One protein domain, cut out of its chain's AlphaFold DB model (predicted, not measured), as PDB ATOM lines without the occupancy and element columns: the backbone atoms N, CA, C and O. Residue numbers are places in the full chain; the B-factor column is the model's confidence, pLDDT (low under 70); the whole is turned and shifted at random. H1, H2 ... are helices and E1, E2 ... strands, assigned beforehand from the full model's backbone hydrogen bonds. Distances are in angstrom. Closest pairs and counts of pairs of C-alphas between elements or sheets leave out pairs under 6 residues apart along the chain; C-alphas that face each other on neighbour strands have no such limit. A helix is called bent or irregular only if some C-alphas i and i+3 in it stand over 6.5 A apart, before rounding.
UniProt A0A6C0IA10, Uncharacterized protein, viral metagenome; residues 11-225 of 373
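This is residues 11 to 225 of the 373 residues of an uncharacterized protein of viral metagenome (UniProt A0A6C0IA10). One twisted sheet of seven strands runs from a broad end of long strands, E3, E4 and E5, to an end of short strands, E2, E1, E6 and E7. H5 covers the long strands on one face, H1 lies beside H5, and H2 and H7 pack on the short-strand end, with H4 on the later half of H2. The printed part has 215 residues, with named elements in the order H1 E1 H2 H3 H4 E2 H5 E3 E4 E5 E6 E7 H6 H7. The mixed sheet has the order E3, E4, E5, E2, E1, E6, E7, and the class is mixed, helices and strands. The whole is compact, with a radius of gyration of the C-alphas of 18.8 A and spans of 54 by 44 by 27 A.

H1, residues 11 to 27, is on the sheet at the sheet's level, its height 1.9 A. E1, residues 31 to 33, and E2, residues 79 to 83, are antiparallel, with N 31 and O 83 2.9 A apart. H2, residues 35 to 53, is on the sheet; its residues 42 to 50 touch H4, residues 68 to 74, at a steep tilt of 51 degrees, closest at C-alphas Ser 43 and Arg 73, 4.2 A. H3, residues 58 to 61, touches no helix. H5, residues 87 to 105, touches H1 at a shallow tilt of 31 degrees, opposite ways, closest at C-alphas Val 25 and Phe 93, 6.5 A. H5 lies over E4, residues 131 to 143, and E5, residues 153 to 164, at a height of 9.0 A, along the strands. E3, residues 110 to 118, E4 and E5 form a meander, each the antiparallel neighbour of the one before, with N 113 and O 138 2.9 A apart across E3 and E4, and N 135 and O 161 2.8 A apart across E4 and E5. E2, H5 and E3 form a split strand-helix-strand unit, E4 and E5 between its parallel-running strands, with a right-handed crossover. E5 and E2 are parallel, with N 82 and O 160 2.8 A apart. E6, residues 183 to 186, is antiparallel to E1, N 32 to O 185 at 2.9 A, and forms a hairpin with E7, residues 189 to 192, N 184 to O 191 at 2.9 A. H6, residues 199 to 202, is close but not clearly touching H7, residues 205 to 220, which is on the sheet and with residues 216 to 220 touches H2, about perpendicular at 74 degrees, closest at C-alphas Ile 42 and Val 220, 5.0 A. In H1, H2, H5 and H7 every O i to N i+4 pair is within hydrogen-bond range; in irregular H4, where C-alphas 69 and 72 are 7.9 A apart, 0 of 3 are, beside 3 of 4 O i to N i+3 pairs.

H1 begins at C-alpha 11 (0.807, -25.397, -37.406), and H7 ends at C-alpha 220 (15.606, -13.642, -39.851). From first to last C-alpha, H2 measures 27.9 A, H5 26.9 A, E4 35.5 A and E5 35.9 A.

The C-alphas farthest apart, those of Tyr 148 and Ser 204, are 62.4 A apart. The printed part has no cut. The links E3 to E4 and E5 to E6 are long, and residues 119 to 129 have pLDDT under 70.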
ATOM      1  N   ASP A  11      -0.434 -26.045 -37.856       89.38
ATOM      2  CA  ASP A  11       0.807 -25.397 -37.406       89.38
ATOM      3  C   ASP A  11       0.759 -25.023 -35.915       89.38
ATOM      4  O   ASP A  11       1.767 -25.153 -35.218       89.38
ATOM      5  N   ARG A  12      -0.418 -24.626 -35.406       91.75
ATOM      6  CA  ARG A  12      -0.634 -24.311 -33.985       91.75
ATOM      7  C   ARG A  12      -0.543 -25.561 -33.121       91.75
ATOM      8  O   ARG A  12       0.081 -25.525 -32.066       91.75
ATOM      9  N   VAL A  13      -1.178 -26.652 -33.548       91.75
ATOM     10  CA  VAL A  13      -1.143 -27.922 -32.808       91.75
ATOM     11  C   VAL A  13       0.289 -28.445 -32.748       91.75
ATOM     12  O   VAL A  13       0.785 -28.740 -31.662       91.75
ATOM     13  N   LYS A  14       0.990 -28.456 -33.892       93.38
ATOM     14  CA  LYS A  14       2.413 -28.813 -33.947       93.38
ATOM     15  C   LYS A  14       3.257 -27.941 -33.021       93.38
ATOM     16  O   LYS A  14       4.066 -28.478 -32.275       93.38
ATOM     17  N   TYR A  15       3.049 -26.624 -33.027       93.81
ATOM     18  CA  TYR A  15       3.783 -25.696 -32.165       93.81
ATOM     19  C   TYR A  15       3.607 -26.015 -30.673       93.81
ATOM     20  O   TYR A  15       4.593 -26.064 -29.937       93.81
ATOM     21  N   ILE A  16       2.370 -26.263 -30.224       93.25
ATOM     22  CA  ILE A  16       2.078 -26.594 -28.820       93.25
ATOM     23  C   ILE A  16       2.782 -27.895 -28.422       93.25
ATOM     24  O   ILE A  16       3.485 -27.929 -27.412       93.25
ATOM     25  N   ILE A  17       2.645 -28.940 -29.239       95.44
ATOM     26  CA  ILE A  17       3.248 -30.248 -28.965       95.44
ATOM     27  C   ILE A  17       4.775 -30.145 -28.952       95.44
ATOM     28  O   ILE A  17       5.407 -30.580 -27.992       95.44
ATOM     29  N   PHE A  18       5.385 -29.484 -29.939       96.06
ATOM     30  CA  PHE A  18       6.831 -29.262 -29.945       96.06
ATOM     31  C   PHE A  18       7.317 -28.466 -28.733       96.06
ATOM     32  O   PHE A  18       8.421 -28.713 -28.259       96.06
ATOM     33  N   ASN A  19       6.528 -27.522 -28.215       95.25
ATOM     34  CA  ASN A  19       6.898 -26.784 -27.011       95.25
ATOM     35  C   ASN A  19       6.895 -27.679 -25.759       95.25
ATOM     36  O   ASN A  19       7.784 -27.543 -24.921       95.25
ATOM     37  N   ASN A  20       5.953 -28.621 -25.653       96.69
ATOM     38  CA  ASN A  20       5.941 -29.618 -24.577       96.69
ATOM     39  C   ASN A  20       7.136 -30.573 -24.692       96.69
ATOM     40  O   ASN A  20       7.826 -30.830 -23.708       96.69
ATOM     41  N   ILE A  21       7.432 -31.033 -25.910       97.44
ATOM     42  CA  ILE A  21       8.577 -31.908 -26.185       97.44
ATOM     43  C   ILE A  21       9.886 -31.198 -25.862       97.44
ATOM     44  O   ILE A  21      10.732 -31.770 -25.188       97.44
ATOM     45  N   LYS A  22      10.031 -29.930 -26.254       97.56
ATOM     46  CA  LYS A  22      11.188 -29.095 -25.913       97.56
ATOM     47  C   LYS A  22      11.444 -29.070 -24.403       97.56
ATOM     48  O   LYS A  22      12.580 -29.242 -23.971       97.56
ATOM     49  N   ASN A  23      10.397 -28.893 -23.599       96.94
ATOM     50  CA  ASN A  23      10.525 -28.913 -22.140       96.94
ATOM     51  C   ASN A  23      10.962 -30.295 -21.629       96.94
ATOM     52  O   ASN A  23      11.800 -30.373 -20.735       96.94
ATOM     53  N   SER A  24      10.444 -31.373 -22.228       97.31
ATOM     54  CA  SER A  24      10.865 -32.745 -21.921       97.31
ATOM     55  C   SER A  24      12.331 -33.006 -22.285       97.31
ATOM     56  O   SER A  24      13.050 -33.609 -21.495       97.31
ATOM     57  N   VAL A  25      12.816 -32.493 -23.423       97.62
ATOM     58  CA  VAL A  25      14.238 -32.589 -23.794       97.62
ATOM     59  C   VAL A  25      15.113 -31.994 -22.691       97.62
ATOM     60  O   VAL A  25      16.056 -32.639 -22.245       97.62
ATOM     61  N   PHE A  26      14.775 -30.803 -22.192       97.25
ATOM     62  CA  PHE A  26      15.558 -30.151 -21.138       97.25
ATOM     63  C   PHE A  26      15.450 -30.842 -19.779       97.25
ATOM     64  O   PHE A  26      16.428 -30.864 -19.040       97.25
ATOM     65  N   ALA A  27      14.287 -31.412 -19.453       96.56
ATOM     66  CA  ALA A  27      14.106 -32.202 -18.236       96.56
ATOM     67  C   ALA A  27      14.965 -33.481 -18.234       96.56
ATOM     68  O   ALA A  27      15.300 -33.981 -17.167       96.56
ATOM     69  N   ASN A  28      15.351 -33.966 -19.418       95.81
ATOM     70  CA  ASN A  28      16.216 -35.127 -19.625       95.81
ATOM     71  C   ASN A  28      17.622 -34.716 -20.107       95.81
ATOM     72  O   ASN A  28      18.214 -35.385 -20.948       95.81
ATOM     73  N   ASN A  29      18.129 -33.569 -19.632       93.75
ATOM     74  CA  ASN A  29      19.491 -33.065 -19.883       93.75
ATOM     75  C   ASN A  29      19.893 -32.918 -21.367       93.75
ATOM     76  O   ASN A  29      21.077 -32.810 -21.694       93.75
ATOM     77  N   GLY A  30      18.919 -32.895 -22.274       95.88
ATOM     78  CA  GLY A  30      19.152 -32.801 -23.704       95.88
ATOM     79  C   GLY A  30      19.322 -31.366 -24.195       95.88
ATOM     80  O   GLY A  30      18.897 -30.389 -23.572       95.88
ATOM     81  N   ILE A  31      19.919 -31.245 -25.377       97.12
ATOM     82  CA  ILE A  31      20.090 -29.994 -26.117       97.12
ATOM     83  C   ILE A  31      19.459 -30.160 -27.496       97.12
ATOM     84  O   ILE A  31      19.640 -31.188 -28.143       97.12
ATOM     85  N   ILE A  32      18.751 -29.139 -27.971       98.12
ATOM     86  CA  ILE A  32      18.150 -29.127 -29.311       98.12
ATOM     87  C   ILE A  32      19.062 -28.349 -30.255       98.12
ATOM     88  O   ILE A  32      19.646 -27.339 -29.866       98.12
ATOM     89  N   PHE A  33      19.189 -28.786 -31.502       96.50
ATOM     90  CA  PHE A  33      20.014 -28.110 -32.500       96.50
ATOM     91  C   PHE A  33      19.368 -28.143 -33.889       96.50
ATOM     92  O   PHE A  33      18.211 -28.531 -34.051       96.50
ATOM     93  N   GLY A  34      20.094 -27.638 -34.888       93.50
ATOM     94  CA  GLY A  34      19.709 -27.769 -36.287       93.50
ATOM     95  C   GLY A  34      18.460 -26.970 -36.656       93.50
ATOM     96  O   GLY A  34      18.333 -25.780 -36.348       93.50
ATOM     97  N   GLY A  35      17.555 -27.613 -37.396       92.81
ATOM     98  CA  GLY A  35      16.449 -26.927 -38.062       92.81
ATOM     99  C   GLY A  35      15.482 -26.223 -37.112       92.81
ATOM    100  O   GLY A  35      15.064 -25.095 -37.387       92.81
ATOM    101  N   TYR A  36      15.195 -26.866 -35.984       95.81
ATOM    102  CA  TYR A  36      14.273 -26.374 -34.971       95.81
ATOM    103  C   TYR A  36      14.713 -25.031 -34.376       95.81
ATOM    104  O   TYR A  36      13.917 -24.096 -34.286       95.81
ATOM    105  N   VAL A  37      15.994 -24.908 -34.007       97.31
ATOM    106  CA  VAL A  37      16.532 -23.707 -33.345       97.31
ATOM    107  C   VAL A  37      16.475 -22.500 -34.276       97.31
ATOM    108  O   VAL A  37      16.025 -21.426 -33.881       97.31
ATOM    109  N   ARG A  38      16.866 -22.686 -35.538       95.56
ATOM    110  CA  ARG A  38      16.790 -21.641 -36.565       95.56
ATOM    111  C   ARG A  38      15.353 -21.177 -36.797       95.56
ATOM    112  O   ARG A  38      15.097 -19.976 -36.835       95.56
ATOM    113  N   ASP A  39      14.418 -22.114 -36.937       95.75
ATOM    114  CA  ASP A  39      13.014 -21.792 -37.197       95.75
ATOM    115  C   ASP A  39      12.376 -21.085 -35.974       95.75
ATOM    116  O   ASP A  39      11.567 -20.169 -36.143       95.75
ATOM    117  N   MET A  40      12.820 -21.407 -34.749       96.38
ATOM    118  CA  MET A  40      12.439 -20.706 -33.513       96.38
ATOM    119  C   MET A  40      12.935 -19.250 -33.474       96.38
ATOM    120  O   MET A  40      12.151 -18.373 -33.119       96.38
ATOM    121  N   ILE A  41      14.183 -18.971 -33.877       97.62
ATOM    122  CA  ILE A  41      14.724 -17.595 -33.968       97.62
ATOM    123  C   ILE A  41      13.865 -16.740 -34.912       97.62
ATOM    124  O   ILE A  41      13.488 -15.616 -34.583       97.62
ATOM    125  N   ILE A  42      13.520 -17.289 -36.081       97.44
ATOM    126  CA  ILE A  42      12.697 -16.606 -37.089       97.44
ATOM    127  C   ILE A  42      11.299 -16.315 -36.539       97.44
ATOM    128  O   ILE A  42      10.802 -15.191 -36.661       97.44
ATOM    129  N   SER A  43      10.667 -17.335 -35.960       96.06
ATOM    130  CA  SER A  43       9.302 -17.255 -35.448       96.06
ATOM    131  C   SER A  43       9.188 -16.246 -34.304       96.06
ATOM    132  O   SER A  43       8.303 -15.389 -34.332       96.06
ATOM    133  N   ASP A  44      10.133 -16.269 -33.358       96.38
ATOM    134  CA  ASP A  44      10.166 -15.348 -32.220       96.38
ATOM    135  C   ASP A  44      10.330 -13.885 -32.661       96.38
ATOM    136  O   ASP A  44       9.515 -13.033 -32.300       96.38
ATOM    137  N   HIS A  45      11.293 -13.602 -33.544       97.19
ATOM    138  CA  HIS A  45      11.502 -12.254 -34.079       97.19
ATOM    139  C   HIS A  45      10.242 -11.698 -34.765       97.19
ATOM    140  O   HIS A  45       9.785 -10.591 -34.472       97.19
ATOM    141  N   ASN A  46       9.630 -12.488 -35.652       96.75
ATOM    142  CA  ASN A  46       8.439 -12.066 -36.391       96.75
ATOM    143  C   ASN A  46       7.196 -11.954 -35.498       96.75
ATOM    144  O   ASN A  46       6.320 -11.125 -35.761       96.75
ATOM    145  N   LYS A  47       7.109 -12.760 -34.434       95.94
ATOM    146  CA  LYS A  47       6.062 -12.658 -33.413       95.94
ATOM    147  C   LYS A  47       6.143 -11.326 -32.671       95.94
ATOM    148  O   LYS A  47       5.104 -10.698 -32.477       95.94
ATOM    149  N   VAL A  48       7.342 -10.886 -32.282       95.81
ATOM    150  CA  VAL A  48       7.537  -9.589 -31.610       95.81
ATOM    151  C   VAL A  48       7.076  -8.441 -32.507       95.81
ATOM    152  O   VAL A  48       6.301  -7.598 -32.058       95.81
ATOM    153  N   ILE A  49       7.461  -8.449 -33.789       95.81
ATOM    154  CA  ILE A  49       7.020  -7.434 -34.761       95.81
ATOM    155  C   ILE A  49       5.494  -7.450 -34.915       95.81
ATOM    156  O   ILE A  49       4.856  -6.402 -34.847       95.81
ATOM    157  N   TYR A  50       4.890  -8.630 -35.084       96.00
ATOM    158  CA  TYR A  50       3.439  -8.750 -35.241       96.00
ATOM    159  C   TYR A  50       2.681  -8.185 -34.033       96.00
ATOM    160  O   TYR A  50       1.764  -7.385 -34.212       96.00
ATOM    161  N   ASN A  51       3.089  -8.562 -32.819       93.56
ATOM    162  CA  ASN A  51       2.453  -8.112 -31.581       93.56
ATOM    163  C   ASN A  51       2.671  -6.615 -31.307       93.56
ATOM    164  O   ASN A  51       1.852  -6.003 -30.632       93.56
ATOM    165  N   GLY A  52       3.749  -6.019 -31.826       93.19
ATOM    166  CA  GLY A  52       3.980  -4.575 -31.733       93.19
ATOM    167  C   GLY A  52       3.003  -3.743 -32.570       93.19
ATOM    168  O   GLY A  52       2.736  -2.594 -32.229       93.19
ATOM    169  N   CYS A  53       2.445  -4.321 -33.638       91.88
ATOM    170  CA  CYS A  53       1.552  -3.627 -34.572       91.88
ATOM    171  C   CYS A  53       0.083  -4.070 -34.475       91.88
ATOM    172  O   CYS A  53      -0.777  -3.452 -35.097       91.88
ATOM    173  N   ASN A  54      -0.221  -5.148 -33.745       89.69
ATOM    174  CA  ASN A  54      -1.550  -5.763 -33.717       89.69
ATOM    175  C   ASN A  54      -1.980  -6.092 -32.286       89.69
ATOM    176  O   ASN A  54      -1.182  -6.549 -31.469       89.69
ATOM    177  N   THR A  55      -3.276  -5.949 -32.003       89.19
ATOM    178  CA  THR A  55      -3.861  -6.535 -30.789       89.19
ATOM    179  C   THR A  55      -3.922  -8.048 -30.960       89.19
ATOM    180  O   THR A  55      -4.373  -8.533 -31.998       89.19
ATOM    181  N   TYR A  56      -3.450  -8.800 -29.963       85.56
ATOM    182  CA  TYR A  56      -3.392 -10.254 -30.059       85.56
ATOM    183  C   TYR A  56      -4.796 -10.858 -30.186       85.56
ATOM    184  O   TYR A  56      -5.589 -10.830 -29.248       85.56
ATOM    185  N   ASP A  57      -5.057 -11.459 -31.343       90.38
ATOM    186  CA  ASP A  57      -6.177 -12.360 -31.587       90.38
ATOM    187  C   ASP A  57      -5.629 -13.694 -32.093       90.38
ATOM    188  O   ASP A  57      -4.780 -13.745 -32.986       90.38
ATOM    189  N   ILE A  58      -6.110 -14.795 -31.520       86.69
ATOM    190  CA  ILE A  58      -5.537 -16.112 -31.787       86.69
ATOM    191  C   ILE A  58      -5.801 -16.585 -33.220       86.69
ATOM    192  O   ILE A  58      -4.954 -17.251 -33.812       86.69
ATOM    193  N   HIS A  59      -6.943 -16.238 -33.809       87.00
ATOM    194  CA  HIS A  59      -7.273 -16.656 -35.167       87.00
ATOM    195  C   HIS A  59      -6.451 -15.872 -36.196       87.00
ATOM    196  O   HIS A  59      -5.920 -16.455 -37.143       87.00
ATOM    197  N   ASN A  60      -6.271 -14.577 -35.963       91.06
ATOM    198  CA  ASN A  60      -5.452 -13.689 -36.777       91.06
ATOM    199  C   ASN A  60      -3.955 -13.993 -36.646       91.06
ATOM    200  O   ASN A  60      -3.238 -14.029 -37.654       91.06
ATOM    201  N   PHE A  61      -3.482 -14.302 -35.434       92.62
ATOM    202  CA  PHE A  61      -2.088 -14.665 -35.194       92.62
ATOM    203  C   PHE A  61      -1.680 -15.855 -36.063       92.62
ATOM    204  O   PHE A  61      -0.680 -15.776 -36.774       92.62
ATOM    205  N   TRP A  62      -2.496 -16.913 -36.082       92.06
ATOM    206  CA  TRP A  62      -2.221 -18.147 -36.820       92.06
ATOM    207  C   TRP A  62      -2.585 -18.093 -38.318       92.06
ATOM    208  O   TRP A  62      -2.422 -19.082 -39.033       92.06
ATOM    209  N   ASN A  63      -3.039 -16.943 -38.827       90.00
ATOM    210  CA  ASN A  63      -3.413 -16.756 -40.228       90.00
ATOM    211  C   ASN A  63      -2.330 -15.994 -41.018       90.00
ATOM    212  O   ASN A  63      -2.200 -14.772 -40.913       90.00
ATOM    213  N   ARG A  64      -1.597 -16.693 -41.902       88.75
ATOM    214  CA  ARG A  64      -0.543 -16.088 -42.753       88.75
ATOM    215  C   ARG A  64      -1.045 -14.939 -43.632       88.75
ATOM    216  O   ARG A  64      -0.262 -14.061 -43.970       88.75
ATOM    217  N   ARG A  65      -2.330 -14.939 -44.007       90.62
ATOM    218  CA  ARG A  65      -2.923 -13.922 -44.893       90.62
ATOM    219  C   ARG A  65      -3.296 -12.636 -44.169       90.62
ATOM    220  O   ARG A  65      -3.426 -11.612 -44.820       90.62
ATOM    221  N   HIS A  66      -3.481 -12.696 -42.852       90.81
ATOM    222  CA  HIS A  66      -3.895 -11.534 -42.070       90.81
ATOM    223  C   HIS A  66      -2.791 -10.468 -41.994       90.81
ATOM    224  O   HIS A  66      -3.085  -9.283 -42.064       90.81
ATOM    225  N   HIS A  67      -1.527 -10.892 -41.904       91.94
ATOM    226  CA  HIS A  67      -0.372  -9.991 -41.910       91.94
ATOM    227  C   HIS A  67       0.807 -10.665 -42.636       91.94
ATOM    228  O   HIS A  67       1.569 -11.410 -42.001       91.94
ATOM    229  N   PRO A  68       0.913 -10.497 -43.969       92.19
ATOM    230  CA  PRO A  68       1.881 -11.213 -44.795       92.19
ATOM    231  C   PRO A  68       3.348 -10.898 -44.484       92.19
ATOM    232  O   PRO A  68       4.168 -11.810 -44.581       92.19
ATOM    233  N   GLU A  69       3.695  -9.670 -44.065       92.56
ATOM    234  CA  GLU A  69       5.101  -9.315 -43.793       92.56
ATOM    235  C   GLU A  69       5.693 -10.120 -42.631       92.56
ATOM    236  O   GLU A  69       6.885 -10.398 -42.614       92.56
ATOM    237  N   THR A  70       4.855 -10.554 -41.686       94.44
ATOM    238  CA  THR A  70       5.259 -11.359 -40.524       94.44
ATOM    239  C   THR A  70       4.727 -12.781 -40.621       94.44
ATOM    240  O   THR A  70       4.538 -13.448 -39.605       94.44
ATOM    241  N   ALA A  71       4.445 -13.282 -41.831       94.38
ATOM    242  CA  ALA A  71       3.915 -14.635 -42.021       94.38
ATOM    243  C   ALA A  71       4.821 -15.719 -41.406       94.38
ATOM    244  O   ALA A  71       4.339 -16.784 -41.021       94.38
ATOM    245  N   ALA A  72       6.120 -15.440 -41.266       95.25
ATOM    246  CA  ALA A  72       7.087 -16.324 -40.626       95.25
ATOM    247  C   ALA A  72       6.907 -16.465 -39.099       95.25
ATOM    248  O   ALA A  72       7.473 -17.382 -38.516       95.25
ATOM    249  N   ARG A  73       6.057 -15.648 -38.454       95.00
ATOM    250  CA  ARG A  73       5.697 -15.782 -37.023       95.00
ATOM    251  C   ARG A  73       4.997 -17.100 -36.679       95.00
ATOM    252  O   ARG A  73       4.892 -17.452 -35.512       95.00
ATOM    253  N   ILE A  74       4.446 -17.785 -37.684       93.31
ATOM    254  CA  ILE A  74       3.792 -19.090 -37.517       93.31
ATOM    255  C   ILE A  74       4.645 -20.235 -38.063       93.31
ATOM    256  O   ILE A  74       4.143 -21.339 -38.260       93.31
ATOM    257  N   LEU A  75       5.916 -19.963 -38.375       93.06
ATOM    258  CA  LEU A  75       6.844 -20.993 -38.804       93.06
ATOM    259  C   LEU A  75       6.995 -22.017 -37.673       93.06
ATOM    260  O   LEU A  75       7.422 -21.682 -36.569       93.06
ATOM    261  N   THR A  76       6.647 -23.260 -37.986       90.12
ATOM    262  CA  THR A  76       6.803 -24.411 -37.103       90.12
ATOM    263  C   THR A  76       7.760 -25.390 -37.772       90.12
ATOM    264  O   THR A  76       7.666 -25.614 -38.981       90.12
ATOM    265  N   ALA A  77       8.691 -25.945 -36.998       88.75
ATOM    266  CA  ALA A  77       9.652 -26.922 -37.492       88.75
ATOM    267  C   ALA A  77       8.954 -28.206 -37.979       88.75
ATOM    268  O   ALA A  77       7.839 -28.525 -37.559       88.75
ATOM    269  N   ASN A  78       9.624 -28.943 -38.863       84.94
ATOM    270  CA  ASN A  78       9.167 -30.263 -39.308       84.94
ATOM    271  C   ASN A  78       9.813 -31.381 -38.480       84.94
ATOM    272  O   ASN A  78       9.147 -32.352 -38.137       84.94
ATOM    273  N   ASP A  79      11.088 -31.189 -38.159       92.88
ATOM    274  CA  ASP A  79      11.992 -32.089 -37.460       92.88
ATOM    275  C   ASP A  79      12.588 -31.403 -36.214       92.88
ATOM    276  O   ASP A  79      12.660 -30.171 -36.131       92.88
ATOM    277  N   MET A  80      13.005 -32.202 -35.231       96.44
ATOM    278  CA  MET A  80      13.757 -31.744 -34.061       96.44
ATOM    279  C   MET A  80      14.987 -32.628 -33.847       96.44
ATOM    280  O   MET A  80      14.869 -33.797 -33.488       96.44
ATOM    281  N   ASP A  81      16.166 -32.034 -34.027       96.25
ATOM    282  CA  ASP A  81      17.447 -32.691 -33.779       96.25
ATOM    283  C   ASP A  81      17.830 -32.522 -32.300       96.25
ATOM    284  O   ASP A  81      17.866 -31.399 -31.782       96.25
ATOM    285  N   ILE A  82      18.105 -33.628 -31.609       97.25
ATOM    286  CA  ILE A  82      18.317 -33.674 -30.159       97.25
ATOM    287  C   ILE A  82      19.656 -34.346 -29.860       97.25
ATOM    288  O   ILE A  82      19.952 -35.431 -30.346       97.25
ATOM    289  N   CYS A  83      20.475 -33.710 -29.030       96.12
ATOM    290  CA  CYS A  83      21.683 -34.296 -28.470       96.12
ATOM    291  C   CYS A  83      21.436 -34.632 -27.000       96.12
ATOM    292  O   CYS A  83      21.058 -33.754 -26.225       96.12
ATOM    293  N   MET A  84      21.685 -35.882 -26.625       95.44
ATOM    294  CA  MET A  84      21.692 -36.364 -25.240       95.44
ATOM    295  C   MET A  84      23.057 -36.962 -24.926       95.44
ATOM    296  O   MET A  84      23.850 -37.185 -25.836       95.44
ATOM    297  N   TYR A  85      23.363 -37.184 -23.651       93.00
ATOM    298  CA  TYR A  85      24.724 -37.536 -23.236       93.00
ATOM    299  C   TYR A  85      24.870 -38.942 -22.649       93.00
ATOM    300  O   TYR A  85      25.996 -39.405 -22.478       93.00
ATOM    301  N   CYS A  86      23.763 -39.639 -22.398       91.94
ATOM    302  CA  CYS A  86      23.748 -41.052 -22.042       91.94
ATOM    303  C   CYS A  86      22.458 -41.727 -22.534       91.94
ATOM    304  O   CYS A  86      21.467 -41.066 -22.845       91.94
ATOM    305  N   GLU A  87      22.468 -43.057 -22.609       91.75
ATOM    306  CA  GLU A  87      21.317 -43.847 -23.072       91.75
ATOM    307  C   GLU A  87      20.143 -43.837 -22.080       91.75
ATOM    308  O   GLU A  87      18.987 -44.015 -22.475       91.75
ATOM    309  N   GLU A  88      20.427 -43.602 -20.797       94.69
ATOM    310  CA  GLU A  88      19.409 -43.458 -19.754       94.69
ATOM    311  C   GLU A  88      18.542 -42.219 -20.007       94.69
ATOM    312  O   GLU A  88      17.317 -42.333 -20.060       94.69
ATOM    313  N   ASP A  89      19.165 -41.065 -20.274       95.31
ATOM    314  CA  ASP A  89      18.463 -39.831 -20.647       95.31
ATOM    315  C   ASP A  89      17.614 -40.038 -21.915       95.31
ATOM    316  O   ASP A  89      16.467 -39.591 -21.978       95.31
ATOM    317  N   VAL A  90      18.137 -40.777 -22.905       95.88
ATOM    318  CA  VAL A  90      17.392 -41.131 -24.129       95.88
ATOM    319  C   VAL A  90      16.153 -41.960 -23.802       95.88
ATOM    320  O   VAL A  90      15.063 -41.671 -24.301       95.88
ATOM    321  N   SER A  91      16.297 -42.977 -22.956       95.44
ATOM    322  CA  SER A  91      15.197 -43.858 -22.557       95.44
ATOM    323  C   SER A  91      14.119 -43.096 -21.780       95.44
ATOM    324  O   SER A  91      12.930 -43.209 -22.091       95.44
ATOM    325  N   ASN A  92      14.528 -42.253 -20.828       96.94
ATOM    326  CA  ASN A  92      13.624 -41.405 -20.049       96.94
ATOM    327  C   ASN A  92      12.877 -40.406 -20.941       96.94
ATOM    328  O   ASN A  92      11.658 -40.249 -20.823       96.94
ATOM    329  N   PHE A  93      13.578 -39.796 -21.898       97.31
ATOM    330  CA  PHE A  93      12.967 -38.904 -22.872       97.31
ATOM    331  C   PHE A  93      11.947 -39.612 -23.767       97.31
ATOM    332  O   PHE A  93      10.869 -39.065 -23.989       97.31
ATOM    333  N   ILE A  94      12.237 -40.819 -24.262       96.00
ATOM    334  CA  ILE A  94      11.299 -41.582 -25.103       96.00
ATOM    335  C   ILE A  94      10.017 -41.905 -24.334       96.00
ATOM    336  O   ILE A  94       8.925 -41.722 -24.873       96.00
ATOM    337  N   ASN A  95      10.134 -42.311 -23.069       95.38
ATOM    338  CA  ASN A  95       8.973 -42.558 -22.214       95.38
ATOM    339  C   ASN A  95       8.141 -41.278 -22.028       95.38
ATOM    340  O   ASN A  95       6.919 -41.286 -22.188       95.38
ATOM    341  N   ALA A  96       8.797 -40.146 -21.761       96.44
ATOM    342  CA  ALA A  96       8.123 -38.855 -21.651       96.44
ATOM    343  C   ALA A  96       7.472 -38.419 -22.979       96.44
ATOM    344  O   ALA A  96       6.377 -37.858 -22.980       96.44
ATOM    345  N   LEU A  97       8.112 -38.701 -24.114       95.38
ATOM    346  CA  LEU A  97       7.608 -38.392 -25.452       95.38
ATOM    347  C   LEU A  97       6.321 -39.169 -25.764       95.38
ATOM    348  O   LEU A  97       5.351 -38.578 -26.240       95.38
ATOM    349  N   GLN A  98       6.286 -40.465 -25.443       94.19
ATOM    350  CA  GLN A  98       5.085 -41.294 -25.577       94.19
ATOM    351  C   GLN A  98       3.925 -40.734 -24.748       94.19
ATOM    352  O   GLN A  98       2.813 -40.600 -25.262       94.19
ATOM    353  N   ASN A  99       4.190 -40.344 -23.497       95.19
ATOM    354  CA  ASN A  99       3.180 -39.738 -22.629       95.19
ATOM    355  C   ASN A  99       2.638 -38.434 -23.226       95.19
ATOM    356  O   ASN A  99       1.426 -38.285 -23.344       95.19
ATOM    357  N   ILE A 100       3.514 -37.545 -23.713       96.31
ATOM    358  CA  ILE A 100       3.100 -36.291 -24.361       96.31
ATOM    359  C   ILE A 100       2.150 -36.565 -25.533       96.31
ATOM    360  O   ILE A 100       1.099 -35.930 -25.630       96.31
ATOM    361  N   PHE A 101       2.478 -37.499 -26.429       95.00
ATOM    362  CA  PHE A 101       1.605 -37.794 -27.568       95.00
ATOM    363  C   PHE A 101       0.275 -38.421 -27.143       95.00
ATOM    364  O   PHE A 101      -0.777 -38.005 -27.635       95.00
ATOM    365  N   ASN A 102       0.304 -39.364 -26.203       92.75
ATOM    366  CA  ASN A 102      -0.895 -40.034 -25.707       92.75
ATOM    367  C   ASN A 102      -1.839 -39.072 -24.978       92.75
ATOM    368  O   ASN A 102      -3.047 -39.136 -25.193       92.75
ATOM    369  N   GLU A 103      -1.308 -38.146 -24.180       92.31
ATOM    370  CA  GLU A 103      -2.092 -37.117 -23.489       92.31
ATOM    371  C   GLU A 103      -2.715 -36.108 -24.465       92.31
ATOM    372  O   GLU A 103      -3.839 -35.656 -24.253       92.31
ATOM    373  N   ASN A 104      -2.012 -35.757 -25.549       89.25
ATOM    374  CA  ASN A 104      -2.476 -34.730 -26.488       89.25
ATOM    375  C   ASN A 104      -3.416 -35.264 -27.581       89.25
ATOM    376  O   ASN A 104      -4.300 -34.534 -28.028       89.25
ATOM    377  N   ALA A 105      -3.227 -36.503 -28.044       87.81
ATOM    378  CA  ALA A 105      -3.985 -37.068 -29.166       87.81
ATOM    379  C   ALA A 105      -4.846 -38.287 -28.793       87.81
ATOM    380  O   ALA A 105      -5.761 -38.640 -29.541       87.81
ATOM    381  N   GLY A 106      -4.592 -38.916 -27.644       87.62
ATOM    382  CA  GLY A 106      -5.187 -40.192 -27.260       87.62
ATOM    383  C   GLY A 106      -4.497 -41.377 -27.940       87.62
ATOM    384  O   GLY A 106      -4.209 -41.342 -29.135       87.62
ATOM    385  N   TYR A 107      -4.279 -42.453 -27.183       87.88
ATOM    386  CA  TYR A 107      -3.496 -43.627 -27.601       87.88
ATOM    387  C   TYR A 107      -3.902 -44.206 -28.969       87.88
ATOM    388  O   TYR A 107      -3.055 -44.537 -29.791       87.88
ATOM    389  N   SER A 108      -5.204 -44.280 -29.260       86.69
ATOM    390  CA  SER A 108      -5.729 -44.839 -30.516       86.69
ATOM    391  C   SER A 108      -5.482 -43.971 -31.756       86.69
ATOM    392  O   SER A 108      -5.738 -44.423 -32.873       86.69
ATOM    393  N   ASN A 109      -5.011 -42.736 -31.579       87.75
ATOM    394  CA  ASN A 109      -4.730 -41.796 -32.661       87.75
ATOM    395  C   ASN A 109      -3.231 -41.550 -32.858       87.75
ATOM    396  O   ASN A 109      -2.878 -40.706 -33.682       87.75
ATOM    397  N   VAL A 110      -2.371 -42.251 -32.114       90.38
ATOM    398  CA  VAL A 110      -0.913 -42.147 -32.200       90.38
ATOM    399  C   VAL A 110      -0.367 -43.399 -32.878       90.38
ATOM    400  O   VAL A 110      -0.734 -44.519 -32.539       90.38
ATOM    401  N   SER A 111       0.541 -43.213 -33.828       91.81
ATOM    402  CA  SER A 111       1.424 -44.278 -34.308       91.81
ATOM    403  C   SER A 111       2.869 -43.803 -34.260       91.81
ATOM    404  O   SER A 111       3.140 -42.607 -34.388       91.81
ATOM    405  N   SER A 112       3.790 -44.733 -34.037       92.06
ATOM    406  CA  SER A 112       5.211 -44.432 -33.925       92.06
ATOM    407  C   SER A 112       6.054 -45.497 -34.605       92.06
ATOM    408  O   SER A 112       5.709 -46.678 -34.572       92.06
ATOM    409  N   SER A 113       7.180 -45.087 -35.167       91.88
ATOM    410  CA  SER A 113       8.249 -45.984 -35.591       91.88
ATOM    411  C   SER A 113       9.600 -45.455 -35.132       91.88
ATOM    412  O   SER A 113       9.790 -44.245 -34.972       91.88
ATOM    413  N   ASP A 114      10.540 -46.368 -34.914       90.38
ATOM    414  CA  ASP A 114      11.909 -46.024 -34.574       90.38
ATOM    415  C   ASP A 114      12.937 -46.851 -35.341       90.38
ATOM    416  O   ASP A 114      12.707 -47.996 -35.726       90.38
ATOM    417  N   ILE A 115      14.090 -46.232 -35.576       87.81
ATOM    418  CA  ILE A 115      15.287 -46.876 -36.107       87.81
ATOM    419  C   ILE A 115      16.436 -46.465 -35.198       87.81
ATOM    420  O   ILE A 115      16.707 -45.276 -35.040       87.81
ATOM    421  N   THR A 116      17.115 -47.442 -34.606       85.12
ATOM    422  CA  THR A 116      18.302 -47.200 -33.783       85.12
ATOM    423  C   THR A 116      19.522 -47.736 -34.509       85.12
ATOM    424  O   THR A 116      19.548 -48.892 -34.919       85.12
ATOM    425  N   ILE A 117      20.528 -46.884 -34.661       80.31
ATOM    426  CA  ILE A 117      21.823 -47.220 -35.234       80.31
ATOM    427  C   ILE A 117      22.851 -46.977 -34.132       80.31
ATOM    428  O   ILE A 117      22.936 -45.872 -33.591       80.31
ATOM    429  N   THR A 118      23.618 -48.001 -33.780       77.50
ATOM    430  CA  THR A 118      24.702 -47.903 -32.793       77.50
ATOM    431  C   THR A 118      26.037 -48.216 -33.445       77.50
ATOM    432  O   THR A 118      26.089 -48.944 -34.439       77.50
ATOM    433  N   LYS A 119      27.127 -47.692 -32.877       67.12
ATOM    434  CA  LYS A 119      28.483 -47.903 -33.402       67.12
ATOM    435  C   LYS A 119      28.829 -49.385 -33.612       67.12
ATOM    436  O   LYS A 119      29.533 -49.701 -34.563       67.12
ATOM    437  N   ASP A 120      28.288 -50.268 -32.779       61.12
ATOM    438  CA  ASP A 120      28.565 -51.707 -32.817       61.12
ATOM    439  C   ASP A 120      27.722 -52.472 -33.859       61.12
ATOM    440  O   ASP A 120      28.033 -53.612 -34.187       61.12
ATOM    441  N   THR A 121      26.654 -51.862 -34.390       55.03
ATOM    442  CA  THR A 121      25.699 -52.514 -35.319       55.03
ATOM    443  C   THR A 121      25.948 -52.207 -36.794       55.03
ATOM    444  O   THR A 121      25.319 -52.807 -37.663       55.03
ATOM    445  N   THR A 122      26.871 -51.297 -37.098       52.91
ATOM    446  CA  THR A 122      27.241 -50.926 -38.468       52.91
ATOM    447  C   THR A 122      28.736 -51.100 -38.667       52.91
ATOM    448  O   THR A 122      29.503 -50.640 -37.821       52.91
ATOM    449  N   ASP A 123      29.152 -51.661 -39.810       46.69
ATOM    450  CA  ASP A 123      30.518 -51.475 -40.315       46.69
ATOM    451  C   ASP A 123      30.879 -49.994 -40.158       46.69
ATOM    452  O   ASP A 123      30.084 -49.121 -40.517       46.69
ATOM    453  N   ALA A 124      32.039 -49.721 -39.559       43.31
ATOM    454  CA  ALA A 124      32.435 -48.458 -38.926       43.31
ATOM    455  C   ALA A 124      32.266 -47.156 -39.755       43.31
ATOM    456  O   ALA A 124      32.507 -46.067 -39.236       43.31
ATOM    457  N   GLY A 125      31.841 -47.231 -41.021       43.09
ATOM    458  CA  GLY A 125      31.642 -46.113 -41.941       43.09
ATOM    459  C   GLY A 125      30.387 -45.254 -41.723       43.09
ATOM    460  O   GLY A 125      30.390 -44.106 -42.164       43.09
ATOM    461  N   TYR A 126      29.331 -45.726 -41.037       41.03
ATOM    462  CA  TYR A 126      28.146 -44.874 -40.781       41.03
ATOM    463  C   TYR A 126      28.459 -43.736 -39.790       41.03
ATOM    464  O   TYR A 126      27.917 -42.633 -39.887       41.03
ATOM    465  N   PHE A 127      29.397 -43.975 -38.870       50.28
ATOM    466  CA  PHE A 127      29.825 -43.023 -37.849       50.28
ATOM    467  C   PHE A 127      31.225 -42.473 -38.138       50.28
ATOM    468  O   PHE A 127      32.140 -42.594 -37.332       50.28
ATOM    469  N   ASN A 128      31.379 -41.730 -39.235       54.34
ATOM    470  CA  ASN A 128      32.535 -40.834 -39.418       54.34
ATOM    471  C   ASN A 128      32.526 -39.632 -38.438       54.34
ATOM    472  O   ASN A 128      33.257 -38.657 -38.621       54.34
ATOM    473  N   THR A 129      31.642 -39.637 -37.441       61.84
ATOM    474  CA  THR A 129      31.318 -38.550 -36.505       61.84
ATOM    475  C   THR A 129      31.402 -39.132 -35.089       61.84
ATOM    476  O   THR A 129      31.082 -40.310 -34.940       61.84
ATOM    477  N   PRO A 130      31.822 -38.378 -34.051       71.94
ATOM    478  CA  PRO A 130      31.956 -38.889 -32.680       71.94
ATOM    479  C   PRO A 130      30.583 -39.143 -32.037       71.94
ATOM    480  O   PRO A 130      30.167 -38.419 -31.137       71.94
ATOM    481  N   ILE A 131      29.867 -40.150 -32.529       80.12
ATOM    482  CA  ILE A 131      28.515 -40.550 -32.148       80.12
ATOM    483  C   ILE A 131      28.548 -42.045 -31.829       80.12
ATOM    484  O   ILE A 131      29.095 -42.831 -32.600       80.12
ATOM    485  N   ILE A 132      27.986 -42.433 -30.687       85.31
ATOM    486  CA  ILE A 132      27.835 -43.844 -30.291       85.31
ATOM    487  C   ILE A 132      26.445 -44.386 -30.618       85.31
ATOM    488  O   ILE A 132      26.304 -45.571 -30.913       85.31
ATOM    489  N   MET A 133      25.440 -43.509 -30.621       88.19
ATOM    490  CA  MET A 133      24.052 -43.852 -30.900       88.19
ATOM    491  C   MET A 133      23.399 -42.752 -31.727       88.19
ATOM    492  O   MET A 133      23.510 -41.567 -31.412       88.19
ATOM    493  N   HIS A 134      22.675 -43.166 -32.760       90.19
ATOM    494  CA  HIS A 134      21.762 -42.331 -33.520       90.19
ATOM    495  C   HIS A 134      20.407 -43.034 -33.586       90.19
ATOM    496  O   HIS A 134      20.284 -44.114 -34.163       90.19
ATOM    497  N   LYS A 135      19.391 -42.424 -32.981       92.31
ATOM    498  CA  LYS A 135      18.031 -42.945 -32.936       92.31
ATOM    499  C   LYS A 135      17.082 -41.997 -33.651       92.31
ATOM    500  O   LYS A 135      16.935 -40.848 -33.249       92.31
ATOM    501  N   LYS A 136      16.429 -42.497 -34.694       93.75
ATOM    502  CA  LYS A 136      15.401 -41.781 -35.446       93.75
ATOM    503  C   LYS A 136      14.036 -42.211 -34.960       93.75
ATOM    504  O   LYS A 136      13.758 -43.407 -34.947       93.75
ATOM    505  N   LEU A 137      13.194 -41.257 -34.588       94.62
ATOM    506  CA  LEU A 137      11.814 -41.494 -34.183       94.62
ATOM    507  C   LEU A 137      10.877 -40.749 -35.127       94.62
ATOM    508  O   LEU A 137      11.047 -39.552 -35.348       94.62
ATOM    509  N   ASN A 138       9.850 -41.431 -35.617       95.75
ATOM    510  CA  ASN A 138       8.727 -40.808 -36.303       95.75
ATOM    511  C   ASN A 138       7.467 -41.045 -35.473       95.75
ATOM    512  O   ASN A 138       7.112 -42.188 -35.203       95.75
ATOM    513  N   TYR A 139       6.793 -39.968 -35.083       94.94
ATOM    514  CA  TYR A 139       5.468 -40.020 -34.472       94.94
ATOM    515  C   TYR A 139       4.450 -39.392 -35.410       94.94
ATOM    516  O   TYR A 139       4.664 -38.311 -35.959       94.94
ATOM    517  N   LYS A 140       3.303 -40.044 -35.548       94.75
ATOM    518  CA  LYS A 140       2.159 -39.547 -36.302       94.75
ATOM    519  C   LYS A 140       0.951 -39.507 -35.398       94.75
ATOM    520  O   LYS A 140       0.606 -40.515 -34.783       94.75
ATOM    521  N   ILE A 141       0.288 -38.359 -35.354       93.88
ATOM    522  CA  ILE A 141      -0.979 -38.203 -34.644       93.88
ATOM    523  C   ILE A 141      -2.095 -37.839 -35.609       93.88
ATOM    524  O   ILE A 141      -1.893 -37.048 -36.529       93.88
ATOM    525  N   THR A 142      -3.289 -38.368 -35.371       91.88
ATOM    526  CA  THR A 142      -4.499 -37.963 -36.094       91.88
ATOM    527  C   THR A 142      -5.332 -37.028 -35.230       91.88
ATOM    528  O   THR A 142      -5.776 -37.410 -34.150       91.88
ATOM    529  N   ILE A 143      -5.585 -35.808 -35.707       89.19
ATOM    530  CA  ILE A 143      -6.401 -34.812 -34.996       89.19
ATOM    531  C   ILE A 143      -7.694 -34.486 -35.739       89.19
ATOM    532  O   ILE A 143      -7.768 -34.563 -36.963       89.19
ATOM    533  N   GLY A 144      -8.727 -34.098 -34.988       85.25
ATOM    534  CA  GLY A 144     -10.021 -33.709 -35.552       85.25
ATOM    535  C   GLY A 144     -10.824 -34.872 -36.138       85.25
ATOM    536  O   GLY A 144     -11.760 -34.633 -36.891       85.25
ATOM    537  N   LYS A 145     -10.471 -36.122 -35.818       85.06
ATOM    538  CA  LYS A 145     -11.227 -37.304 -36.240       85.06
ATOM    539  C   LYS A 145     -12.624 -37.278 -35.620       85.06
ATOM    540  O   LYS A 145     -12.763 -37.220 -34.401       85.06
ATOM    541  N   ILE A 146     -13.647 -37.360 -36.463       84.62
ATOM    542  CA  ILE A 146     -15.047 -37.474 -36.051       84.62
ATOM    543  C   ILE A 146     -15.558 -38.803 -36.615       84.62
ATOM    544  O   ILE A 146     -15.589 -38.948 -37.843       84.62
ATOM    545  N   PRO A 147     -15.930 -39.785 -35.770       82.69
ATOM    546  CA  PRO A 147     -16.384 -41.094 -36.230       82.69
ATOM    547  C   PRO A 147     -17.446 -40.985 -37.328       82.69
ATOM    548  O   PRO A 147     -18.406 -40.233 -37.182       82.69
ATOM    549  N   TYR A 148     -17.248 -41.719 -38.428       85.75
ATOM    550  CA  TYR A 148     -18.135 -41.765 -39.605       85.75
ATOM    551  C   TYR A 148     -18.319 -40.443 -40.378       85.75
ATOM    552  O   TYR A 148     -19.019 -40.434 -41.386       85.75
ATOM    553  N   VAL A 149     -17.685 -39.345 -39.952       85.19
ATOM    554  CA  VAL A 149     -17.859 -38.008 -40.547       85.19
ATOM    555  C   VAL A 149     -16.563 -37.487 -41.162       85.19
ATOM    556  O   VAL A 149     -16.574 -36.978 -42.280       85.19
ATOM    557  N   TYR A 150     -15.438 -37.599 -40.452       83.31
ATOM    558  CA  TYR A 150     -14.156 -37.072 -40.914       83.31
ATOM    559  C   TYR A 150     -12.990 -37.897 -40.371       83.31
ATOM    560  O   TYR A 150     -12.901 -38.153 -39.170       83.31
ATOM    561  N   SER A 151     -12.067 -38.288 -41.253       84.25
ATOM    562  CA  SER A 151     -10.878 -39.076 -40.900       84.25
ATOM    563  C   SER A 151      -9.894 -38.325 -40.004       84.25
ATOM    564  O   SER A 151      -9.049 -38.955 -39.378       84.25
ATOM    565  N   GLY A 152     -10.013 -36.997 -39.928       87.62
ATOM    566  CA  GLY A 152      -9.029 -36.139 -39.287       87.62
ATOM    567  C   GLY A 152      -7.876 -35.775 -40.221       87.62
ATOM    568  O   GLY A 152      -7.865 -36.130 -41.404       87.62
ATOM    569  N   ILE A 153      -6.908 -35.051 -39.665       89.75
ATOM    570  CA  ILE A 153      -5.649 -34.676 -40.312       89.75
ATOM    571  C   ILE A 153      -4.510 -35.396 -39.592       89.75
ATOM    572  O   ILE A 153      -4.412 -35.317 -38.365       89.75
ATOM    573  N   GLU A 154      -3.650 -36.067 -40.357       92.44
ATOM    574  CA  GLU A 154      -2.409 -36.657 -39.851       92.44
ATOM    575  C   GLU A 154      -1.327 -35.576 -39.720       92.44
ATOM    576  O   GLU A 154      -1.060 -34.819 -40.656       92.44
ATOM    577  N   LEU A 155      -0.694 -35.509 -38.552       93.69
ATOM    578  CA  LEU A 155       0.470 -34.675 -38.285       93.69
ATOM    579  C   LEU A 155       1.662 -35.564 -37.941       93.69
ATOM    580  O   LEU A 155       1.610 -36.305 -36.962       93.69
ATOM    581  N   SER A 156       2.741 -35.429 -38.708       94.38
ATOM    582  CA  SER A 156       4.012 -36.116 -38.452       94.38
ATOM    583  C   SER A 156       4.986 -35.246 -37.660       94.38
ATOM    584  O   SER A 156       5.052 -34.029 -37.886       94.38
ATOM    585  N   PHE A 157       5.751 -35.896 -36.787       95.50
ATOM    586  CA  PHE A 157       6.809 -35.348 -35.951       95.50
ATOM    587  C   PHE A 157       8.035 -36.255 -36.053       95.50
ATOM    588  O   PHE A 157       7.964 -37.431 -35.693       95.50
ATOM    589  N   ASP A 158       9.141 -35.696 -36.532       95.81
ATOM    590  CA  ASP A 158      10.398 -36.415 -36.731       95.81
ATOM    591  C   ASP A 158      11.435 -35.962 -35.699       95.81
ATOM    592  O   ASP A 158      11.612 -34.760 -35.474       95.81
ATOM    593  N   PHE A 159      12.123 -36.922 -35.081       96.44
ATOM    594  CA  PHE A 159      13.181 -36.673 -34.103       96.44
ATOM    595  C   PHE A 159      14.434 -37.456 -34.473       96.44
ATOM    596  O   PHE A 159      14.381 -38.681 -34.585       96.44
ATOM    597  N   ASP A 160      15.558 -36.758 -34.592       94.75
ATOM    598  CA  ASP A 160      16.882 -37.365 -34.711       94.75
ATOM    599  C   ASP A 160      17.606 -37.174 -33.369       94.75
ATOM    600  O   ASP A 160      18.009 -36.066 -33.014       94.75
ATOM    601  N   ILE A 161      17.732 -38.249 -32.587       95.38
ATOM    602  CA  ILE A 161      18.383 -38.251 -31.272       95.38
ATOM    603  C   ILE A 161      19.794 -38.806 -31.417       95.38
ATOM    604  O   ILE A 161      19.998 -39.906 -31.930       95.38
ATOM    605  N   ILE A 162      20.778 -38.059 -30.933       93.38
ATOM    606  CA  ILE A 162      22.194 -38.394 -31.035       93.38
ATOM    607  C   ILE A 162      22.808 -38.457 -29.642       93.38
ATOM    608  O   ILE A 162      22.607 -37.551 -28.831       93.38
ATOM    609  N   VAL A 163      23.617 -39.489 -29.399       92.75
ATOM    610  CA  VAL A 163      24.500 -39.577 -28.232       92.75
ATOM    611  C   VAL A 163      25.954 -39.519 -28.705       92.75
ATOM    612  O   VAL A 163      26.380 -40.399 -29.466       92.75
ATOM    613  N   PRO A 164      26.733 -38.491 -28.318       90.25
ATOM    614  CA  PRO A 164      28.115 -38.359 -28.737       90.25
ATOM    615  C   PRO A 164      29.021 -39.351 -28.000       90.25
ATOM    616  O   PRO A 164      28.748 -39.760 -26.877       90.25
ATOM    617  N   THR A 165      30.156 -39.692 -28.610       85.50
ATOM    618  CA  THR A 165      31.190 -40.533 -27.980       85.50
ATOM    619  C   THR A 165      31.853 -39.847 -26.791       85.50
ATOM    620  O   THR A 165      32.259 -40.509 -25.843       85.50
ATOM    621  N   ILE A 166      31.989 -38.522 -26.846       84.38
ATOM    622  CA  ILE A 166      32.619 -37.730 -25.792       84.38
ATOM    623  C   ILE A 166      31.529 -36.938 -25.077       84.38
ATOM    624  O   ILE A 166      30.877 -36.079 -25.682       84.38
ATOM    625  N   TYR A 167      31.380 -37.199 -23.780       82.44
ATOM    626  CA  TYR A 167      30.466 -36.478 -22.899       82.44
ATOM    627  C   TYR A 167      30.681 -34.956 -23.008       82.44
ATOM    628  O   TYR A 167      31.815 -34.491 -23.120       82.44
ATOM    629  N   ASN A 168      29.598 -34.171 -23.000       83.38
ATOM    630  CA  ASN A 168      29.590 -32.710 -23.205       83.38
ATOM    631  C   ASN A 168      30.047 -32.192 -24.581       83.38
ATOM    632  O   ASN A 168      30.118 -30.974 -24.777       83.38
ATOM    633  N   THR A 169      30.314 -33.058 -25.562       88.12
ATOM    634  CA  THR A 169      30.539 -32.579 -26.932       88.12
ATOM    635  C   THR A 169      29.223 -32.073 -27.501       88.12
ATOM    636  O   THR A 169      28.223 -32.787 -27.526       88.12
ATOM    637  N   GLN A 170      29.208 -30.816 -27.935       90.38
ATOM    638  CA  GLN A 170      27.994 -30.168 -28.417       90.38
ATOM    639  C   GLN A 170      27.846 -30.347 -29.936       90.38
ATOM    640  O   GLN A 170      28.846 -30.264 -30.658       90.38
ATOM    641  N   PRO A 171      26.616 -30.521 -30.450       91.62
ATOM    642  CA  PRO A 171      26.358 -30.399 -31.883       91.62
ATOM    643  C   PRO A 171      26.779 -28.999 -32.366       91.62
ATOM    644  O   PRO A 171      26.709 -28.060 -31.571       91.62
ATOM    645  N   PRO A 172      27.236 -28.808 -33.617       90.50
ATOM    646  CA  PRO A 172      27.219 -29.758 -34.731       90.50
ATOM    647  C   PRO A 172      28.483 -30.639 -34.836       90.50
ATOM    648  O   PRO A 172      28.838 -31.065 -35.931       90.50
ATOM    649  N   PHE A 173      29.184 -30.919 -33.729       89.69
ATOM    650  CA  PHE A 173      30.293 -31.889 -33.684       89.69
ATOM    651  C   PHE A 173      31.446 -31.568 -34.650       89.69
ATOM    652  O   PHE A 173      31.983 -32.450 -35.320       89.69
ATOM    653  N   CYS A 174      31.806 -30.287 -34.748       87.38
ATOM    654  CA  CYS A 174      32.806 -29.752 -35.674       87.38
ATOM    655  C   CYS A 174      32.470 -29.938 -37.166       87.38
ATOM    656  O   CYS A 174      33.355 -29.820 -38.012       87.38
ATOM    657  N   LYS A 175      31.204 -30.221 -37.500       87.31
ATOM    658  CA  LYS A 175      30.727 -30.481 -38.866       87.31
ATOM    659  C   LYS A 175      29.553 -29.582 -39.242       87.31
ATOM    660  O   LYS A 175      28.513 -30.057 -39.694       87.31
ATOM    661  N   VAL A 176      29.692 -28.274 -39.040       91.12
ATOM    662  CA  VAL A 176      28.641 -27.347 -39.468       91.12
ATOM    663  C   VAL A 176      28.465 -27.379 -40.993       91.12
ATOM    664  O   VAL A 176      29.422 -27.239 -41.751       91.12
ATOM    665  N   ASP A 177      27.227 -27.561 -41.446       91.94
ATOM    666  CA  ASP A 177      26.846 -27.598 -42.862       91.94
ATOM    667  C   ASP A 177      26.453 -26.209 -43.389       91.94
ATOM    668  O   ASP A 177      26.831 -25.825 -44.496       91.94
ATOM    669  N   LEU A 178      25.743 -25.425 -42.576       95.38
ATOM    670  CA  LEU A 178      25.298 -24.059 -42.848       95.38
ATOM    671  C   LEU A 178      25.532 -23.178 -41.613       95.38
ATOM    672  O   LEU A 178      25.247 -23.618 -40.501       95.38
ATOM    673  N   LEU A 179      25.950 -21.913 -41.771       96.19
ATOM    674  CA  LEU A 179      26.165 -21.020 -40.612       96.19
ATOM    675  C   LEU A 179      24.907 -20.830 -39.767       96.19
ATOM    676  O   LEU A 179      24.998 -20.685 -38.556       96.19
ATOM    677  N   SER A 180      23.723 -20.907 -40.368       95.81
ATOM    678  CA  SER A 180      22.459 -20.873 -39.630       95.81
ATOM    679  C   SER A 180      22.271 -22.028 -38.631       95.81
ATOM    680  O   SER A 180      21.399 -21.943 -37.773       95.81
ATOM    681  N   ASN A 181      23.059 -23.102 -38.742       95.50
ATOM    682  CA  ASN A 181      22.970 -24.307 -37.915       95.50
ATOM    683  C   ASN A 181      24.042 -24.351 -36.803       95.50
ATOM    684  O   ASN A 181      24.188 -25.371 -36.137       95.50
ATOM    685  N   VAL A 182      24.784 -23.258 -36.567       96.62
ATOM    686  CA  VAL A 182      25.757 -23.166 -35.453       96.62
ATOM    687  C   VAL A 182      25.097 -23.096 -34.073       96.62
ATOM    688  O   VAL A 182      25.769 -23.269 -33.054       96.62
ATOM    689  N   PHE A 183      23.802 -22.780 -34.032       97.81
ATOM    690  CA  PHE A 183      23.066 -22.552 -32.800       97.81
ATOM    691  C   PHE A 183      22.578 -23.846 -32.170       97.81
ATOM    692  O   PHE A 183      22.070 -24.748 -32.837       97.81
ATOM    693  N   ILE A 184      22.669 -23.867 -30.849       97.44
ATOM    694  CA  ILE A 184      22.078 -24.873 -29.987       97.44
ATOM    695  C   ILE A 184      21.112 -24.187 -29.027       97.44
ATOM    696  O   ILE A 184      21.287 -23.022 -28.666       97.44
ATOM    697  N   LEU A 185      20.093 -24.919 -28.607       97.62
ATOM    698  CA  LEU A 185      19.093 -24.487 -27.652       97.62
ATOM    699  C   LEU A 185      19.157 -25.405 -26.432       97.62
ATOM    700  O   LEU A 185      18.924 -26.610 -26.525       97.62
ATOM    701  N   SER A 186      19.458 -24.802 -25.288       94.56
ATOM    702  CA  SER A 186      19.483 -25.451 -23.977       94.56
ATOM    703  C   SER A 186      18.400 -24.864 -23.068       94.56
ATOM    704  O   SER A 186      17.719 -23.901 -23.437       94.56
ATOM    705  N   ASN A 187      18.293 -25.374 -21.841       93.56
ATOM    706  CA  ASN A 187      17.475 -24.769 -20.786       93.56
ATOM    707  C   ASN A 187      17.862 -23.306 -20.464       93.56
ATOM    708  O   ASN A 187      17.052 -22.575 -19.902       93.56
ATOM    709  N   HIS A 188      19.072 -22.862 -20.824       92.69
ATOM    710  CA  HIS A 188      19.554 -21.487 -20.640       92.69
ATOM    711  C   HIS A 188      19.308 -20.586 -21.859       92.69
ATOM    712  O   HIS A 188      19.667 -19.410 -21.840       92.69
ATOM    713  N   GLY A 189      18.695 -21.119 -22.918       94.25
ATOM    714  CA  GLY A 189      18.396 -20.393 -24.147       94.25
ATOM    715  C   GLY A 189      19.311 -20.761 -25.313       94.25
ATOM    716  O   GLY A 189      19.972 -21.806 -25.318       94.25
ATOM    717  N   ILE A 190      19.275 -19.908 -26.338       96.62
ATOM    718  CA  ILE A 190      19.965 -20.109 -27.612       96.62
ATOM    719  C   ILE A 190      21.384 -19.557 -27.519       96.62
ATOM    720  O   ILE A 190      21.580 -18.384 -27.206       96.62
ATOM    721  N   VAL A 191      22.369 -20.391 -27.841       95.19
ATOM    722  CA  VAL A 191      23.786 -20.009 -27.886       95.19
ATOM    723  C   VAL A 191      24.470 -20.636 -29.097       95.19
ATOM    724  O   VAL A 191      24.016 -21.650 -29.625       95.19
ATOM    725  N   ILE A 192      25.576 -20.046 -29.553       95.69
ATOM    726  CA  ILE A 192      26.453 -20.706 -30.526       95.69
ATOM    727  C   ILE A 192      27.154 -21.885 -29.840       95.69
ATOM    728  O   ILE A 192      27.679 -21.743 -28.732       95.69
ATOM    729  N   SER A 193      27.198 -23.031 -30.520       94.56
ATOM    730  CA  SER A 193      27.960 -24.203 -30.084       94.56
ATOM    731  C   SER A 193      29.447 -23.907 -29.876       94.56
ATOM    732  O   SER A 193      30.057 -23.110 -30.585       94.56
ATOM    733  N   LYS A 194      30.076 -24.615 -28.937       91.81
ATOM    734  CA  LYS A 194      31.539 -24.575 -28.765       91.81
ATOM    735  C   LYS A 194      32.310 -25.408 -29.801       91.81
ATOM    736  O   LYS A 194      33.531 -25.305 -29.839       91.81
ATOM    737  N   HIS A 195      31.614 -26.230 -30.588       91.56
ATOM    738  CA  HIS A 195      32.198 -27.204 -31.514       91.56
ATOM    739  C   HIS A 195      31.597 -27.035 -32.914       91.56
ATOM    740  O   HIS A 195      30.961 -27.941 -33.454       91.56
ATOM    741  N   THR A 196      31.741 -25.845 -33.497       92.19
ATOM    742  CA  THR A 196      31.235 -25.558 -34.848       92.19
ATOM    743  C   THR A 196      32.145 -26.115 -35.941       92.19
ATOM    744  O   THR A 196      31.652 -26.488 -37.002       92.19
ATOM    745  N   GLY A 197      33.455 -26.220 -35.691       89.19
ATOM    746  CA  GLY A 197      34.460 -26.584 -36.696       89.19
ATOM    747  C   GLY A 197      34.954 -25.389 -37.521       89.19
ATOM    748  O   GLY A 197      35.554 -25.574 -38.581       89.19
ATOM    749  N   THR A 198      34.706 -24.164 -37.047       92.44
ATOM    750  CA  THR A 198      35.064 -22.896 -37.712       92.44
ATOM    751  C   THR A 198      35.933 -22.023 -36.805       92.44
ATOM    752  O   THR A 198      36.139 -22.336 -35.629       92.44
ATOM    753  N   ILE A 199      36.411 -20.874 -37.301       94.19
ATOM    754  CA  ILE A 199      37.115 -19.900 -36.445       94.19
ATOM    755  C   ILE A 199      36.283 -19.380 -35.265       94.19
ATOM    756  O   ILE A 199      36.872 -18.877 -34.306       94.19
ATOM    757  N   ILE A 200      34.948 -19.522 -35.292       95.50
ATOM    758  CA  ILE A 200      34.074 -19.095 -34.192       95.50
ATOM    759  C   ILE A 200      34.478 -19.786 -32.888       95.50
ATOM    760  O   ILE A 200      34.487 -19.142 -31.841       95.50
ATOM    761  N   ASP A 201      34.906 -21.049 -32.938       94.06
ATOM    762  CA  ASP A 201      35.267 -21.828 -31.749       94.06
ATOM    763  C   ASP A 201      36.392 -21.156 -30.940       94.06
ATOM    764  O   ASP A 201      36.363 -21.174 -29.704       94.06
ATOM    765  N   LYS A 202      37.310 -20.463 -31.630       95.06
ATOM    766  CA  LYS A 202      38.489 -19.776 -31.072       95.06
ATOM    767  C   LYS A 202      38.236 -18.318 -30.671       95.06
ATOM    768  O   LYS A 202      39.133 -17.663 -30.145       95.06
ATOM    769  N   MET A 203      37.046 -17.779 -30.931       95.31
ATOM    770  CA  MET A 203      36.730 -16.385 -30.620       95.31
ATOM    771  C   MET A 203      36.546 -16.145 -29.115       95.31
ATOM    772  O   MET A 203      36.047 -17.005 -28.383       95.31
ATOM    773  N   SER A 204      36.884 -14.930 -28.668       95.06
ATOM    774  CA  SER A 204      36.552 -14.444 -27.323       95.06
ATOM    775  C   SER A 204      35.035 -14.373 -27.115       95.06
ATOM    776  O   SER A 204      34.269 -14.308 -28.076       95.06
ATOM    777  N   ILE A 205      34.591 -14.331 -25.855       93.94
ATOM    778  CA  ILE A 205      33.160 -14.256 -25.500       93.94
ATOM    779  C   ILE A 205      32.476 -13.068 -26.194       93.94
ATOM    780  O   ILE A 205      31.425 -13.240 -26.810       93.94
ATOM    781  N   LEU A 206      33.106 -11.889 -26.166       94.69
ATOM    782  CA  LEU A 206      32.586 -10.685 -26.817       94.69
ATOM    783  C   LEU A 206      32.425 -10.876 -28.333       94.69
ATOM    784  O   LEU A 206      31.394 -10.522 -28.901       94.69
ATOM    785  N   ASN A 207      33.427 -11.460 -28.995       95.31
ATOM    786  CA  ASN A 207      33.368 -11.683 -30.438       95.31
ATOM    787  C   ASN A 207      32.339 -12.758 -30.809       95.31
ATOM    788  O   ASN A 207      31.634 -12.592 -31.802       95.31
ATOM    789  N   LYS A 208      32.172 -13.796 -29.977       95.00
ATOM    790  CA  LYS A 208      31.106 -14.800 -30.133       95.00
ATOM    791  C   LYS A 208      29.711 -14.176 -30.054       95.00
ATOM    792  O   LYS A 208      28.849 -14.517 -30.855       95.00
ATOM    793  N   GLN A 209      29.489 -13.234 -29.138       94.62
ATOM    794  CA  GLN A 209      28.211 -12.517 -29.045       94.62
ATOM    795  C   GLN A 209      27.954 -11.631 -30.270       94.62
ATOM    796  O   GLN A 209      26.854 -11.644 -30.820       94.62
ATOM    797  N   LYS A 210      28.975 -10.906 -30.747       95.75
ATOM    798  CA  LYS A 210      28.868 -10.090 -31.966       95.75
ATOM    799  C   LYS A 210      28.507 -10.938 -33.186       95.75
ATOM    800  O   LYS A 210      27.515 -10.644 -33.849       95.75
ATOM    801  N   ILE A 211      29.254 -12.017 -33.446       96.75
ATOM    802  CA  ILE A 211      28.973 -12.883 -34.599       96.75
ATOM    803  C   ILE A 211      27.627 -13.601 -34.457       96.75
ATOM    804  O   ILE A 211      26.916 -13.739 -35.445       96.75
ATOM    805  N   SER A 212      27.223 -13.978 -33.237       96.56
ATOM    806  CA  SER A 212      25.889 -14.526 -32.956       96.56
ATOM    807  C   SER A 212      24.784 -13.601 -33.440       96.56
ATOM    808  O   SER A 212      23.909 -14.036 -34.184       96.56
ATOM    809  N   ASN A 213      24.853 -12.317 -33.096       96.19
ATOM    810  CA  ASN A 213      23.847 -11.346 -33.519       96.19
ATOM    811  C   ASN A 213      23.826 -11.165 -35.043       96.19
ATOM    812  O   ASN A 213      22.753 -11.071 -35.636       96.19
ATOM    813  N   LEU A 214      24.996 -11.168 -35.689       97.38
ATOM    814  CA  LEU A 214      25.101 -11.067 -37.146       97.38
ATOM    815  C   LEU A 214      24.507 -12.291 -37.859       97.38
ATOM    816  O   LEU A 214      23.781 -12.132 -38.835       97.38
ATOM    817  N   ILE A 215      24.766 -13.507 -37.365       97.75
ATOM    818  CA  ILE A 215      24.183 -14.728 -37.940       97.75
ATOM    819  C   ILE A 215      22.672 -14.779 -37.666       97.75
ATOM    820  O   ILE A 215      21.910 -15.136 -38.558       97.75
ATOM    821  N   MET A 216      22.202 -14.386 -36.475       98.06
ATOM    822  CA  MET A 216      20.761 -14.297 -36.190       98.06
ATOM    823  C   MET A 216      20.055 -13.288 -37.103       98.06
ATOM    824  O   MET A 216      18.951 -13.567 -37.569       98.06
ATOM    825  N   LYS A 217      20.699 -12.152 -37.409       97.31
ATOM    826  CA  LYS A 217      20.201 -11.183 -38.392       97.31
ATOM    827  C   LYS A 217      20.062 -11.813 -39.781       97.31
ATOM    828  O   LYS A 217      19.007 -11.698 -40.397       97.31
ATOM    829  N   ASP A 218      21.086 -12.524 -40.246       97.69
ATOM    830  CA  ASP A 218      21.016 -13.264 -41.511       97.69
ATOM    831  C   ASP A 218      19.862 -14.288 -41.493       97.69
ATOM    832  O   ASP A 218      19.085 -14.352 -42.443       97.69
ATOM    833  N   ILE A 219      19.687 -15.036 -40.395       97.81
ATOM    834  CA  ILE A 219      18.619 -16.037 -40.234       97.81
ATOM    835  C   ILE A 219      17.224 -15.421 -40.401       97.81
ATOM    836  O   ILE A 219      16.409 -15.980 -41.137       97.81
ATOM    837  N   VAL A 220      16.931 -14.289 -39.747       97.19
ATOM    838  CA  VAL A 220      15.606 -13.642 -39.851       97.19
ATOM    839  C   VAL A 220      15.359 -13.024 -41.232       97.19
ATOM    840  O   VAL A 220      14.209 -12.883 -41.641       97.19
ATOM    841  N   GLU A 221      16.426 -12.725 -41.977       96.12
ATOM    842  CA  GLU A 221      16.390 -12.304 -43.382       96.12
ATOM    843  C   GLU A 221      16.404 -13.488 -44.375       96.12
ATOM    844  O   GLU A 221      16.480 -13.270 -45.585       96.12
ATOM    845  N   PHE A 222      16.326 -14.735 -43.889       96.44
ATOM    846  CA  PHE A 222      16.431 -15.965 -44.683       96.44
ATOM    847  C   PHE A 222      17.735 -16.067 -45.492       96.44
ATOM    848  O   PHE A 222      17.751 -16.560 -46.620       96.44
ATOM    849  N   LYS A 223      18.855 -15.628 -44.917       96.44
ATOM    850  CA  LYS A 223      20.201 -15.714 -45.495       96.44
ATOM    851  C   LYS A 223      21.088 -16.647 -44.680       96.44
ATOM    852  O   LYS A 223      20.962 -16.752 -43.464       96.44
ATOM    853  N   THR A 224      21.997 -17.343 -45.351       96.94
ATOM    854  CA  THR A 224      22.989 -18.206 -44.697       96.94
ATOM    855  C   THR A 224      24.208 -18.417 -45.596       96.94
ATOM    856  O   THR A 224      24.244 -17.976 -46.748       96.94
ATOM    857  N   GLN A 225      25.217 -19.107 -45.074       96.19
ATOM    858  CA  GLN A 225      26.422 -19.488 -45.804       96.19
ATOM    859  C   GLN A 225      26.649 -20.992 -45.688       96.19
ATOM    860  O   GLN A 225      26.463 -21.577 -44.622       96.19
TER     861      GLN A 225